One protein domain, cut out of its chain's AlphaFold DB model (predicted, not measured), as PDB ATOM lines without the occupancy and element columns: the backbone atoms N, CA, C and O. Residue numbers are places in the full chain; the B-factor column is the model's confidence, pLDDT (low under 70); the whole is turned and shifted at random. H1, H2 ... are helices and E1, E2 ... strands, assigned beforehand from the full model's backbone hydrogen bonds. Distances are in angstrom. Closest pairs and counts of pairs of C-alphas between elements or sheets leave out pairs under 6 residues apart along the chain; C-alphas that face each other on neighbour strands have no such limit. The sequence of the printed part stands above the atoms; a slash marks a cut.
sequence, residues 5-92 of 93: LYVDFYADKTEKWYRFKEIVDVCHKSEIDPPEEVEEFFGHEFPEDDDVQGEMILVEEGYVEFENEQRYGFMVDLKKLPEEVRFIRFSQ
ATOM      1  N   LEU A   5     -18.586 -35.545 -20.989       52.09
ATOM      2  CA  LEU A   5     -17.308 -35.831 -20.354       52.09
ATOM      3  C   LEU A   5     -17.530 -35.855 -18.844       52.09
ATOM      4  O   LEU A   5     -17.768 -34.819 -18.234       52.09
ATOM      5  N   TYR A   6     -17.440 -37.047 -18.259       51.12
ATOM      6  CA  TYR A   6     -17.487 -37.224 -16.814       51.12
ATOM      7  C   TYR A   6     -16.064 -37.152 -16.266       51.12
ATOM      8  O   TYR A   6     -15.204 -37.962 -16.638       51.12
ATOM      9  N   VAL A   7     -15.830 -36.164 -15.407       47.81
ATOM     10  CA  VAL A   7     -14.572 -35.974 -14.692       47.81
ATOM     11  C   VAL A   7     -14.819 -36.308 -13.229       47.81
ATOM     12  O   VAL A   7     -15.454 -35.541 -12.518       47.81
ATOM     13  N   ASP A   8     -14.326 -37.462 -12.780       44.72
ATOM     14  CA  ASP A   8     -14.403 -37.822 -11.366       44.72
ATOM     15  C   ASP A   8     -13.186 -37.263 -10.621       44.72
ATOM     16  O   ASP A   8     -12.055 -37.745 -10.785       44.72
ATOM     17  N   PHE A   9     -13.422 -36.269  -9.764       47.09
ATOM     18  CA  PHE A   9     -12.455 -35.850  -8.754       47.09
ATOM     19  C   PHE A   9     -12.491 -36.833  -7.599       47.09
ATOM     20  O   PHE A   9     -13.276 -36.717  -6.664       47.09
ATOM     21  N   TYR A  10     -11.587 -37.802  -7.635       45.06
ATOM     22  CA  TYR A  10     -11.184 -38.447  -6.400       45.06
ATOM     23  C   TYR A  10     -10.156 -37.526  -5.761       45.06
ATOM     24  O   TYR A  10      -8.966 -37.638  -6.066       45.06
ATOM     25  N   ALA A  11     -10.609 -36.624  -4.880       48.75
ATOM     26  CA  ALA A  11      -9.720 -36.092  -3.854       48.75
ATOM     27  C   ALA A  11      -9.037 -37.316  -3.253       48.75
ATOM     28  O   ALA A  11      -9.717 -38.232  -2.783       48.75
ATOM     29  N   ASP A  12      -7.721 -37.407  -3.434       51.69
ATOM     30  CA  ASP A  12      -6.966 -38.589  -3.063       51.69
ATOM     31  C   ASP A  12      -7.296 -38.845  -1.596       51.69
ATOM     32  O   ASP A  12      -6.975 -38.007  -0.747       51.69
ATOM     33  N   LYS A  13      -8.063 -39.907  -1.306       60.62
ATOM     34  CA  LYS A  13      -8.552 -40.172   0.049       60.62
ATOM     35  C   LYS A  13      -7.363 -40.657   0.858       60.62
ATOM     36  O   LYS A  13      -7.161 -41.851   1.073       60.62
ATOM     37  N   THR A  14      -6.520 -39.704   1.225       66.50
ATOM     38  CA  THR A  14      -5.369 -39.905   2.082       66.50
ATOM     39  C   THR A  14      -5.869 -40.438   3.415       66.50
ATOM     40  O   THR A  14      -7.016 -40.220   3.808       66.50
ATOM     41  N   GLU A  15      -5.002 -41.124   4.152       75.31
ATOM     42  CA  GLU A  15      -5.311 -41.581   5.510       75.31
ATOM     43  C   GLU A  15      -5.850 -40.433   6.390       75.31
ATOM     44  O   GLU A  15      -6.745 -40.632   7.211       75.31
ATOM     45  N   LYS A  16      -5.375 -39.201   6.142       78.56
ATOM     46  CA  LYS A  16      -5.864 -37.978   6.786       78.56
ATOM     47  C   LYS A  16      -7.341 -37.693   6.479       78.56
ATOM     48  O   LYS A  16      -8.075 -37.374   7.408       78.56
ATOM     49  N   TRP A  17      -7.784 -37.853   5.228       82.75
ATOM     50  CA  TRP A  17      -9.184 -37.642   4.828       82.75
ATOM     51  C   TRP A  17     -10.130 -38.585   5.577       82.75
ATOM     52  O   TRP A  17     -11.089 -38.124   6.190       82.75
ATOM     53  N   TYR A  18      -9.830 -39.890   5.598       81.06
ATOM     54  CA  TYR A  18     -10.672 -40.877   6.290       81.06
ATOM     55  C   TYR A  18     -10.742 -40.607   7.787       81.06
ATOM     56  O   TYR A  18     -11.822 -40.623   8.370       81.06
ATOM     57  N   ARG A  19      -9.599 -40.284   8.396       83.81
ATOM     58  CA  ARG A  19      -9.536 -39.945   9.816       83.81
ATOM     59  C   ARG A  19     -10.359 -38.701  10.149       83.81
ATOM     60  O   ARG A  19     -10.982 -38.651  11.202       83.81
ATOM     61  N   PHE A  20     -10.351 -37.693   9.281       86.38
ATOM     62  CA  PHE A  20     -11.114 -36.465   9.503       86.38
ATOM     63  C   PHE A  20     -12.611 -36.679   9.249       86.38
ATOM     64  O   PHE A  20     -13.418 -36.175  10.023       86.38
ATOM     65  N   LYS A  21     -12.991 -37.510   8.270       84.31
ATOM     66  CA  LYS A  21     -14.384 -37.938   8.064       84.31
ATOM     67  C   LYS A  21     -14.937 -38.703   9.271       84.31
ATOM     68  O   LYS A  21     -16.029 -38.391   9.725       84.31
ATOM     69  N   GLU A  22     -14.166 -39.617   9.865       86.75
ATOM     70  CA  GLU A  22     -14.583 -40.312  11.093       86.75
ATOM     71  C   GLU A  22     -14.854 -39.342  12.255       86.75
ATOM     72  O   GLU A  22     -15.806 -39.538  13.013       86.75
ATOM     73  N   ILE A  23     -14.039 -38.289  12.394       89.00
ATOM     74  CA  ILE A  23     -14.250 -37.255  13.415       89.00
ATOM     75  C   ILE A  23     -15.563 -36.511  13.152       89.00
ATOM     76  O   ILE A  23     -16.372 -36.390  14.070       89.00
ATOM     77  N   VAL A  24     -15.802 -36.077  11.910       88.38
ATOM     78  CA  VAL A  24     -17.060 -35.427  11.504       88.38
ATOM     79  C   VAL A  24     -18.263 -36.321  11.809       88.38
ATOM     80  O   VAL A  24     -19.215 -35.871  12.442       88.38
ATOM     81  N   ASP A  25     -18.202 -37.602  11.445       86.81
ATOM     82  CA  ASP A  25     -19.305 -38.547  11.644       86.81
ATOM     83  C   ASP A  25     -19.648 -38.742  13.124       86.81
ATOM     84  O   ASP A  25     -20.821 -38.853  13.493       86.81
ATOM     85  N   VAL A  26     -18.631 -38.804  13.987       92.00
ATOM     86  CA  VAL A  26     -18.818 -38.905  15.441       92.00
ATOM     87  C   VAL A  26     -19.393 -37.607  16.006       92.00
ATOM     88  O   VAL A  26     -20.301 -37.671  16.840       92.00
ATOM     89  N   CYS A  27     -18.902 -36.454  15.549       91.06
ATOM     90  CA  CYS A  27     -19.378 -35.140  15.971       91.06
ATOM     91  C   CYS A  27     -20.851 -34.924  15.599       91.06
ATOM     92  O   CYS A  27     -21.663 -34.646  16.481       91.06
ATOM     93  N   HIS A  28     -21.230 -35.196  14.347       89.38
ATOM     94  CA  HIS A  28     -22.618 -35.122  13.885       89.38
ATOM     95  C   HIS A  28     -23.545 -36.063  14.664       89.38
ATOM     96  O   HIS A  28     -24.613 -35.648  15.108       89.38
ATOM     97  N   LYS A  29     -23.130 -37.317  14.906       89.38
ATOM     98  CA  LYS A  29     -23.911 -38.274  15.721       89.38
ATOM     99  C   LYS A  29     -24.083 -37.834  17.172       89.38
ATOM    100  O   LYS A  29     -25.023 -38.277  17.828       89.38
ATOM    101  N   SER A  30     -23.154 -37.030  17.672       93.00
ATOM    102  CA  SER A  30     -23.151 -36.538  19.049       93.00
ATOM    103  C   SER A  30     -23.742 -35.134  19.177       93.00
ATOM    104  O   SER A  30     -23.760 -34.613  20.288       93.00
ATOM    105  N   GLU A  31     -24.211 -34.535  18.073       92.69
ATOM    106  CA  GLU A  31     -24.723 -33.158  18.014       92.69
ATOM    107  C   GLU A  31     -23.724 -32.128  18.585       92.69
ATOM    108  O   GLU A  31     -24.104 -31.184  19.277       92.69
ATOM    109  N   ILE A  32     -22.429 -32.334  18.320       93.88
ATOM    110  CA  ILE A  32     -21.348 -31.408  18.689       93.88
ATOM    111  C   ILE A  32     -20.642 -30.893  17.439       93.88
ATOM    112  O   ILE A  32     -20.537 -31.605  16.440       93.88
ATOM    113  N   ASP A  33     -20.093 -29.686  17.535       91.69
ATOM    114  CA  ASP A  33     -19.316 -29.091  16.453       91.69
ATOM    115  C   ASP A  33     -17.960 -29.813  16.296       91.69
ATOM    116  O   ASP A  33     -17.292 -30.113  17.301       91.69
ATOM    117  N   PRO A  34     -17.532 -30.137  15.061       91.38
ATOM    118  CA  PRO A  34     -16.193 -30.653  14.802       91.38
ATOM    119  C   PRO A  34     -15.090 -29.659  15.207       91.38
ATOM    120  O   PRO A  34     -15.316 -28.452  15.261       91.38
ATOM    121  N   PRO A  35     -13.863 -30.133  15.487       93.69
ATOM    122  CA  PRO A  35     -12.727 -29.242  15.721       93.69
ATOM    123  C   PRO A  35     -12.445 -28.339  14.508       93.69
ATOM    124  O   PRO A  35     -12.492 -28.822  13.381       93.69
ATOM    125  N   GLU A  36     -12.036 -27.086  14.740       90.81
ATOM    126  CA  GLU A  36     -11.730 -26.087  13.692       90.81
ATOM    127  C   GLU A  36     -10.775 -26.622  12.608       90.81
ATOM    128  O   GLU A  36     -11.031 -26.454  11.426       90.81
ATOM    129  N   GLU A  37      -9.735 -27.380  12.981       86.62
ATOM    130  CA  GLU A  37      -8.801 -28.007  12.025       86.62
ATOM    131  C   GLU A  37      -9.498 -28.963  11.035       86.62
ATOM    132  O   GLU A  37      -9.071 -29.119   9.888       86.62
ATOM    133  N   VAL A  38     -10.564 -29.632  11.478       85.75
ATOM    134  CA  VAL A  38     -11.366 -30.535  10.645       85.75
ATOM    135  C   VAL A  38     -12.300 -29.731   9.747       85.75
ATOM    136  O   VAL A  38     -12.446 -30.072   8.575       85.75
ATOM    137  N   GLU A  39     -12.887 -28.648  10.261       83.06
ATOM    138  CA  GLU A  39     -13.721 -27.743   9.464       83.06
ATOM    139  C   GLU A  39     -12.912 -27.055   8.360       83.06
ATOM    140  O   GLU A  39     -13.323 -27.072   7.201       83.06
ATOM    141  N   GLU A  40     -11.730 -26.527   8.687       81.62
ATOM    142  CA  GLU A  40     -10.810 -25.906   7.730       81.62
ATOM    143  C   GLU A  40     -10.360 -26.896   6.651       81.62
ATOM    144  O   GLU A  40     -10.243 -26.534   5.481       81.62
ATOM    145  N   PHE A  41     -10.136 -28.162   7.022       82.31
ATOM    146  CA  PHE A  41      -9.755 -29.204   6.069       82.31
ATOM    147  C   PHE A  41     -10.844 -29.478   5.024       82.31
ATOM    148  O   PHE A  41     -10.512 -29.766   3.875       82.31
ATOM    149  N   PHE A  42     -12.117 -29.385   5.414       78.88
ATOM    150  CA  PHE A  42     -13.267 -29.560   4.523       78.88
ATOM    151  C   PHE A  42     -13.850 -28.232   4.009       78.88
ATOM    152  O   PHE A  42     -14.861 -28.235   3.319       78.88
ATOM    153  N   GLY A  43     -13.238 -27.085   4.320       75.62
ATOM    154  CA  GLY A  43     -13.733 -25.777   3.884       75.62
ATOM    155  C   GLY A  43     -15.117 -25.412   4.437       75.62
ATOM    156  O   GLY A  43     -15.850 -24.684   3.777       75.62
ATOM    157  N   HIS A  44     -15.471 -25.902   5.630       74.75
ATOM    158  CA  HIS A  44     -16.793 -25.765   6.267       74.75
ATOM    159  C   HIS A  44     -17.967 -26.437   5.525       74.75
ATOM    160  O   HIS A  44     -19.117 -26.263   5.927       74.75
ATOM    161  N   GLU A  45     -17.695 -27.248   4.499       75.06
ATOM    162  CA  GLU A  45     -18.682 -28.103   3.833       75.06
ATOM    163  C   GLU A  45     -18.278 -29.569   4.020       75.06
ATOM    164  O   GLU A  45     -17.369 -30.089   3.372       75.06
ATOM    165  N   PHE A  46     -18.921 -30.249   4.970       76.44
ATOM    166  CA  PHE A  46     -18.602 -31.642   5.254       76.44
ATOM    167  C   PHE A  46     -19.173 -32.565   4.174       76.44
ATOM    168  O   PHE A  46     -20.343 -32.421   3.828       76.44
ATOM    169  N   PRO A  47     -18.409 -33.562   3.697       69.00
ATOM    170  CA  PRO A  47     -18.923 -34.509   2.717       69.00
ATOM    171  C   PRO A  47     -20.034 -35.370   3.337       69.00
ATOM    172  O   PRO A  47     -19.819 -36.014   4.380       69.00
ATOM    173  N   GLU A  48     -21.201 -35.428   2.688       67.31
ATOM    174  CA  GLU A  48     -22.209 -36.438   3.007       67.31
ATOM    175  C   GLU A  48     -21.690 -37.849   2.676       67.31
ATOM    176  O   GLU A  48     -20.716 -38.031   1.937       67.31
ATOM    177  N   ASP A  49     -22.319 -38.877   3.253       57.47
ATOM    178  CA  ASP A  49     -21.882 -40.277   3.114       57.47
ATOM    179  C   ASP A  49     -21.816 -40.747   1.644       57.47
ATOM    180  O   ASP A  49     -21.040 -41.655   1.330       57.47
ATOM    181  N   ASP A  50     -22.545 -40.065   0.751       50.72
ATOM    182  CA  ASP A  50     -22.611 -40.309  -0.693       50.72
ATOM    183  C   ASP A  50     -21.999 -39.185  -1.567       50.72
ATOM    184  O   ASP A  50     -21.908 -39.364  -2.785       50.72
ATOM    185  N   ASP A  51     -21.477 -38.089  -0.993       47.75
ATOM    186  CA  ASP A  51     -20.846 -36.960  -1.729       47.75
ATOM    187  C   ASP A  51     -19.454 -37.293  -2.298       47.75
ATOM    188  O   ASP A  51     -18.645 -36.442  -2.659       47.75
ATOM    189  N   VAL A  52     -19.167 -38.584  -2.441       46.53
ATOM    190  CA  VAL A  52     -18.037 -39.100  -3.217       46.53
ATOM    191  C   VAL A  52     -18.429 -39.254  -4.693       46.53
ATOM    192  O   VAL A  52     -17.858 -40.079  -5.409       46.53
ATOM    193  N   GLN A  53     -19.435 -38.522  -5.164       44.94
ATOM    194  CA  GLN A  53     -19.707 -38.417  -6.589       44.94
ATOM    195  C   GLN A  53     -18.953 -37.202  -7.099       44.94
ATOM    196  O   GLN A  53     -19.224 -36.079  -6.688       44.94
ATOM    197  N   GLY A  54     -17.952 -37.466  -7.943       47.97
ATOM    198  CA  GLY A  54     -17.144 -36.431  -8.560       47.97
ATOM    199  C   GLY A  54     -18.034 -35.337  -9.132       47.97
ATOM    200  O   GLY A  54     -19.061 -35.608  -9.758       47.97
ATOM    201  N   GLU A  55     -17.656 -34.094  -8.867       45.28
ATOM    202  CA  GLU A  55     -18.369 -32.943  -9.386       45.28
ATOM    203  C   GLU A  55     -18.430 -33.044 -10.920       45.28
ATOM    204  O   GLU A  55     -17.404 -33.185 -11.593       45.28
ATOM    205  N   MET A  56     -19.639 -33.016 -11.486       46.06
ATOM    206  CA  MET A  56     -19.824 -33.068 -12.933       46.06
ATOM    207  C   MET A  56     -19.403 -31.727 -13.526       46.06
ATOM    208  O   MET A  56     -20.219 -30.822 -13.705       46.06
ATOM    209  N   ILE A  57     -18.121 -31.589 -13.854       50.31
ATOM    210  CA  ILE A  57     -17.671 -30.435 -14.623       50.31
ATOM    211  C   ILE A  57     -18.128 -30.647 -16.060       50.31
ATOM    212  O   ILE A  57     -17.573 -31.459 -16.801       50.31
ATOM    213  N   LEU A  58     -19.149 -29.892 -16.462       47.69
ATOM    214  CA  LEU A  58     -19.465 -29.680 -17.866       47.69
ATOM    215  C   LEU A  58     -18.264 -28.973 -18.485       47.69
ATOM    216  O   LEU A  58     -18.028 -27.783 -18.283       47.69
ATOM    217  N   VAL A  59     -17.451 -29.749 -19.192       53.12
ATOM    218  CA  VAL A  59     -16.223 -29.277 -19.814       53.12
ATOM    219  C   VAL A  59     -16.583 -28.468 -21.064       53.12
ATOM    220  O   VAL A  59     -16.259 -28.867 -22.171       53.12
ATOM    221  N   GLU A  60     -17.262 -27.327 -20.933       53.34
ATOM    222  CA  GLU A  60     -17.480 -26.427 -22.079       53.34
ATOM    223  C   GLU A  60     -16.143 -25.876 -22.624       53.34
ATOM    224  O   GLU A  60     -16.060 -25.479 -23.784       53.34
ATOM    225  N   GLU A  61     -15.060 -25.908 -21.829       55.06
ATOM    226  CA  GLU A  61     -13.772 -25.290 -22.187       55.06
ATOM    227  C   GLU A  61     -12.590 -26.258 -22.395       55.06
ATOM    228  O   GLU A  61     -11.554 -25.865 -22.945       55.06
ATOM    229  N   GLY A  62     -12.704 -27.512 -21.957       58.03
ATOM    230  CA  GLY A  62     -11.601 -28.490 -21.920       58.03
ATOM    231  C   GLY A  62     -11.651 -29.577 -22.992       58.03
ATOM    232  O   GLY A  62     -10.827 -30.489 -22.958       58.03
ATOM    233  N   TYR A  63     -12.567 -29.489 -23.958       67.94
ATOM    234  CA  TYR A  63     -12.505 -30.308 -25.163       67.94
ATOM    235  C   TYR A  63     -12.628 -29.461 -26.430       67.94
ATOM    236  O   TYR A  63     -13.190 -28.370 -26.427       67.94
ATOM    237  N   VAL A  64     -12.085 -29.975 -27.528       69.50
ATOM    238  CA  VAL A  64     -12.310 -29.448 -28.874       69.50
ATOM    239  C   VAL A  64     -12.862 -30.559 -29.751       69.50
ATOM    240  O   VAL A  64     -12.422 -31.708 -29.665       69.50
ATOM    241  N   GLU A  65     -13.841 -30.227 -30.586       72.94
ATOM    242  CA  GLU A  65     -14.295 -31.137 -31.632       72.94
ATOM    243  C   GLU A  65     -13.140 -31.406 -32.599       72.94
ATOM    244  O   GLU A  65     -12.406 -30.500 -33.002       72.94
ATOM    245  N   PHE A  66     -12.951 -32.676 -32.939       74.81
ATOM    246  CA  PHE A  66     -11.951 -33.118 -33.895       74.81
ATOM    247  C   PHE A  66     -12.655 -33.773 -35.077       74.81
ATOM    248  O   PHE A  66     -13.376 -34.760 -34.917       74.81
ATOM    249  N   GLU A  67     -12.384 -33.261 -36.272       76.19
ATOM    250  CA  GLU A  67     -12.864 -33.835 -37.522       76.19
ATOM    251  C   GLU A  67     -11.702 -33.983 -38.510       76.19
ATOM    252  O   GLU A  67     -10.900 -33.069 -38.713       76.19
ATOM    253  N   ASN A  68     -11.605 -35.157 -39.132       80.44
ATOM    254  CA  ASN A  68     -10.786 -35.390 -40.315       80.44
ATOM    255  C   ASN A  68     -11.585 -36.173 -41.367       80.44
ATOM    256  O   ASN A  68     -12.692 -36.631 -41.094       80.44
ATOM    257  N   GLU A  69     -11.003 -36.372 -42.553       75.88
ATOM    258  CA  GLU A  69     -11.673 -36.955 -43.730       75.88
ATOM    259  C   GLU A  69     -12.406 -38.293 -43.489       75.88
ATOM    260  O   GLU A  69     -13.236 -38.683 -44.308       75.88
ATOM    261  N   GLN A  70     -12.113 -39.020 -42.402       73.75
ATOM    262  CA  GLN A  70     -12.744 -40.308 -42.088       73.75
ATOM    263  C   GLN A  70     -13.099 -40.502 -40.606       73.75
ATOM    264  O   GLN A  70     -13.498 -41.603 -40.217       73.75
ATOM    265  N   ARG A  71     -12.914 -39.492 -39.748       70.00
ATOM    266  CA  ARG A  71     -13.103 -39.618 -38.295       70.00
ATOM    267  C   ARG A  71     -13.678 -38.337 -37.714       70.00
ATOM    268  O   ARG A  71     -13.149 -37.258 -37.949       70.00
ATOM    269  N   TYR A  72     -14.697 -38.502 -36.884       69.94
ATOM    270  CA  TYR A  72     -15.237 -37.470 -36.008       69.94
ATOM    271  C   TYR A  72     -15.003 -37.896 -34.555       69.94
ATOM    272  O   TYR A  72     -15.034 -39.088 -34.234       69.94
ATOM    273  N   GLY A  73     -14.739 -36.940 -33.676       73.31
ATOM    274  CA  GLY A  73     -14.504 -37.197 -32.262       73.31
ATOM    275  C   GLY A  73     -14.233 -35.914 -31.489       73.31
ATOM    276  O   GLY A  73     -14.545 -34.819 -31.945       73.31
ATOM    277  N   PHE A  74     -13.636 -36.067 -30.313       76.25
ATOM    278  CA  PHE A  74     -13.330 -34.968 -29.406       76.25
ATOM    279  C   PHE A  74     -11.918 -35.166 -28.857       76.25
ATOM    280  O   PHE A  74     -11.501 -36.295 -28.586       76.25
ATOM    281  N   MET A  75     -11.171 -34.078 -28.708       77.06
ATOM    282  CA  MET A  75      -9.875 -34.061 -28.033       77.06
ATOM    283  C   MET A  75     -10.024 -33.329 -26.707       77.06
ATOM    284  O   MET A  75     -10.495 -32.199 -26.692       77.06
ATOM    285  N   VAL A  76      -9.596 -33.959 -25.615       76.69
ATOM    286  CA  VAL A  76      -9.608 -33.358 -24.276       76.69
ATOM    287  C   VAL A  76      -8.249 -32.709 -24.010       76.69
ATOM    288  O   VAL A  76      -7.213 -33.368 -24.130       76.69
ATOM    289  N   ASP A  77      -8.241 -31.423 -23.663       76.25
ATOM    290  CA  ASP A  77      -7.035 -30.715 -23.230       76.25
ATOM    291  C   ASP A  77      -6.797 -30.983 -21.742       76.25
ATOM    292  O   ASP A  77      -7.364 -30.329 -20.868       76.25
ATOM    293  N   LEU A  78      -5.920 -31.948 -21.459       74.31
ATOM    294  CA  LEU A  78      -5.576 -32.340 -20.091       74.31
ATOM    295  C   LEU A  78      -4.986 -31.191 -19.259       74.31
ATOM    296  O   LEU A  78      -5.006 -31.279 -18.040       74.31
ATOM    297  N   LYS A  79      -4.476 -30.114 -19.879       75.38
ATOM    298  CA  LYS A  79      -3.956 -28.945 -19.143       75.38
ATOM    299  C   LYS A  79      -5.052 -28.053 -18.577       75.38
ATOM    300  O   LYS A  79      -4.765 -27.206 -17.738       75.38
ATOM    301  N   LYS A  80      -6.271 -28.182 -19.101       70.50
ATOM    302  CA  LYS A  80      -7.450 -27.453 -18.627       70.50
ATOM    303  C   LYS A  80      -8.258 -28.254 -17.614       70.50
ATOM    304  O   LYS A  80      -9.203 -27.726 -17.043       70.50
ATOM    305  N   LEU A  81      -7.909 -29.522 -17.419       72.25
ATOM    306  CA  LEU A  81      -8.452 -30.321 -16.335       72.25
ATOM    307  C   LEU A  81      -7.718 -29.955 -15.039       72.25
ATOM    308  O   LEU A  81      -6.514 -29.689 -15.100       72.25
ATOM    309  N   PRO A  82      -8.397 -29.944 -13.879       69.25
ATOM    310  CA  PRO A  82      -7.696 -29.781 -12.612       69.25
ATOM    311  C   PRO A  82      -6.681 -30.915 -12.406       69.25
ATOM    312  O   PRO A  82      -6.843 -32.023 -12.928       69.25
ATOM    313  N   GLU A  83      -5.602 -30.632 -11.679       70.56
ATOM    314  CA  GLU A  83      -4.457 -31.549 -11.558       70.56
ATOM    315  C   GLU A  83      -4.826 -32.865 -10.852       70.56
ATOM    316  O   GLU A  83      -4.150 -33.885 -11.001       70.56
ATOM    317  N   GLU A  84      -5.931 -32.856 -10.116       63.03
ATOM    318  CA  GLU A  84      -6.464 -33.966  -9.342       63.03
ATOM    319  C   GLU A  84      -7.293 -34.952 -10.182       63.03
ATOM    320  O   GLU A  84      -7.718 -35.988  -9.661       63.03
ATOM    321  N   VAL A  85      -7.519 -34.685 -11.477       67.69
ATOM    322  CA  VAL A  85      -8.249 -35.614 -12.351       67.69
ATOM    323  C   VAL A  85      -7.463 -36.905 -12.552       67.69
ATOM    324  O   VAL A  85      -6.361 -36.921 -13.100       67.69
ATOM    325  N   ARG A  86      -8.078 -38.028 -12.168       60.44
ATOM    326  CA  ARG A  86      -7.477 -39.369 -12.297       60.44
ATOM    327  C   ARG A  86      -8.110 -40.229 -13.367       60.44
ATOM    328  O   ARG A  86      -7.438 -41.076 -13.955       60.44
ATOM    329  N   PHE A  87      -9.398 -40.030 -13.604       60.34
ATOM    330  CA  PHE A  87     -10.174 -40.854 -14.509       60.34
ATOM    331  C   PHE A  87     -10.996 -39.965 -15.429       60.34
ATOM    332  O   PHE A  87     -11.640 -39.016 -14.995       60.34
ATOM    333  N   ILE A  88     -10.960 -40.306 -16.713       69.00
ATOM    334  CA  ILE A  88     -11.797 -39.712 -17.746       69.00
ATOM    335  C   ILE A  88     -12.638 -40.845 -18.318       69.00
ATOM    336  O   ILE A  88     -12.091 -41.830 -18.827       69.00
ATOM    337  N   ARG A  89     -13.963 -40.714 -18.240       62.84
ATOM    338  CA  ARG A  89     -14.891 -41.697 -18.801       62.84
ATOM    339  C   ARG A  89     -15.649 -41.091 -19.972       62.84
ATOM    340  O   ARG A  89     -16.329 -40.083 -19.827       62.84
ATOM    341  N   PHE A  90     -15.576 -41.770 -21.113       69.88
ATOM    342  CA  PHE A  90     -16.411 -41.483 -22.275       69.88
ATOM    343  C   PHE A  90     -17.601 -42.448 -22.283       69.88
ATOM    344  O   PHE A  90     -17.411 -43.667 -22.230       69.88
ATOM    345  N   SER A  91     -18.820 -41.920 -22.349       56.12
ATOM    346  CA  SER A  91     -20.049 -42.698 -22.528       56.12
ATOM    347  C   SER A  91     -20.766 -42.280 -23.815       56.12
ATOM    348  O   SER A  91     -20.594 -41.173 -24.319       56.12
ATOM    349  N   GLN A  92     -21.544 -43.204 -24.377       52.28
ATOM    350  CA  GLN A  92     -22.500 -42.926 -25.447       52.28
ATOM    351  C   GLN A  92     -23.889 -43.285 -24.920       52.28
ATOM    352  O   GLN A  92     -24.047 -44.365 -24.344       52.28
TER     353      GLN A  92
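This is residues 5 to 92 of the 93 residues of an uncharacterized protein of Parcubacteria group bacterium (UniProt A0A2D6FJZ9). Two helices, H1 and H2, make one end of a long rod, and the antiparallel hairpin of E2 and E3 makes the other; between them lie the short strand pair E1 and E4 and long loops. The printed part has 88 residues, in the order E1, H1, H2, E2, E3, E4, with 41 of them, under half, in named elements; the class is mixed, helices and strands. It is only just extended, close to loose, with a radius of gyration of the C-alphas of 18.3 A and spans of 63 by 24 by 21 A.

E1 is residues 5 to 8, and its C-alpha 5 is at (-17.308, -35.831, -20.354). H1, residues 15 to 29, is 21.5 A long, and H2, residues 36 to 41, is 8.5 A. E2, residues 63 to 68, is 16.1 A and E3, residues 71 to 76, is 15.7 A. E4, residues 87 to 90, ends at C-alpha 90, (-16.411, -41.483, -22.275).

E1 and E4 are antiparallel neighbours at 155 degrees, with N 89 and O 6 within hydrogen-bond range at 3.4 A. H1, with residues 20 to 24 alone, only just touches H2, with 3 pairs of C-alphas within 8 A; the closest C-alphas are those of Phe 20 and Val 38, 6.0 A apart. Their lines stand at a steep tilt of 51 degrees, opposite ways. In H1 and H2 every O i to N i+4 pair is within hydrogen-bond range. In the hairpin of E2 and E3, at 157 degrees, N 66 and O 73 are 2.8 A apart. E2 and E4 are apart, as are H1 and E3.

The C-alphas farthest apart, those of Ser 30 and Glu 69, are 63.8 A apart. The printed part has no cut. The link from H2 to E2, residues 42 to 62, is long. The mean pLDDT of the printed part is 70.4; 39 residues are under 70, among them 5 to 14, 47 to 64 and 84 to 92.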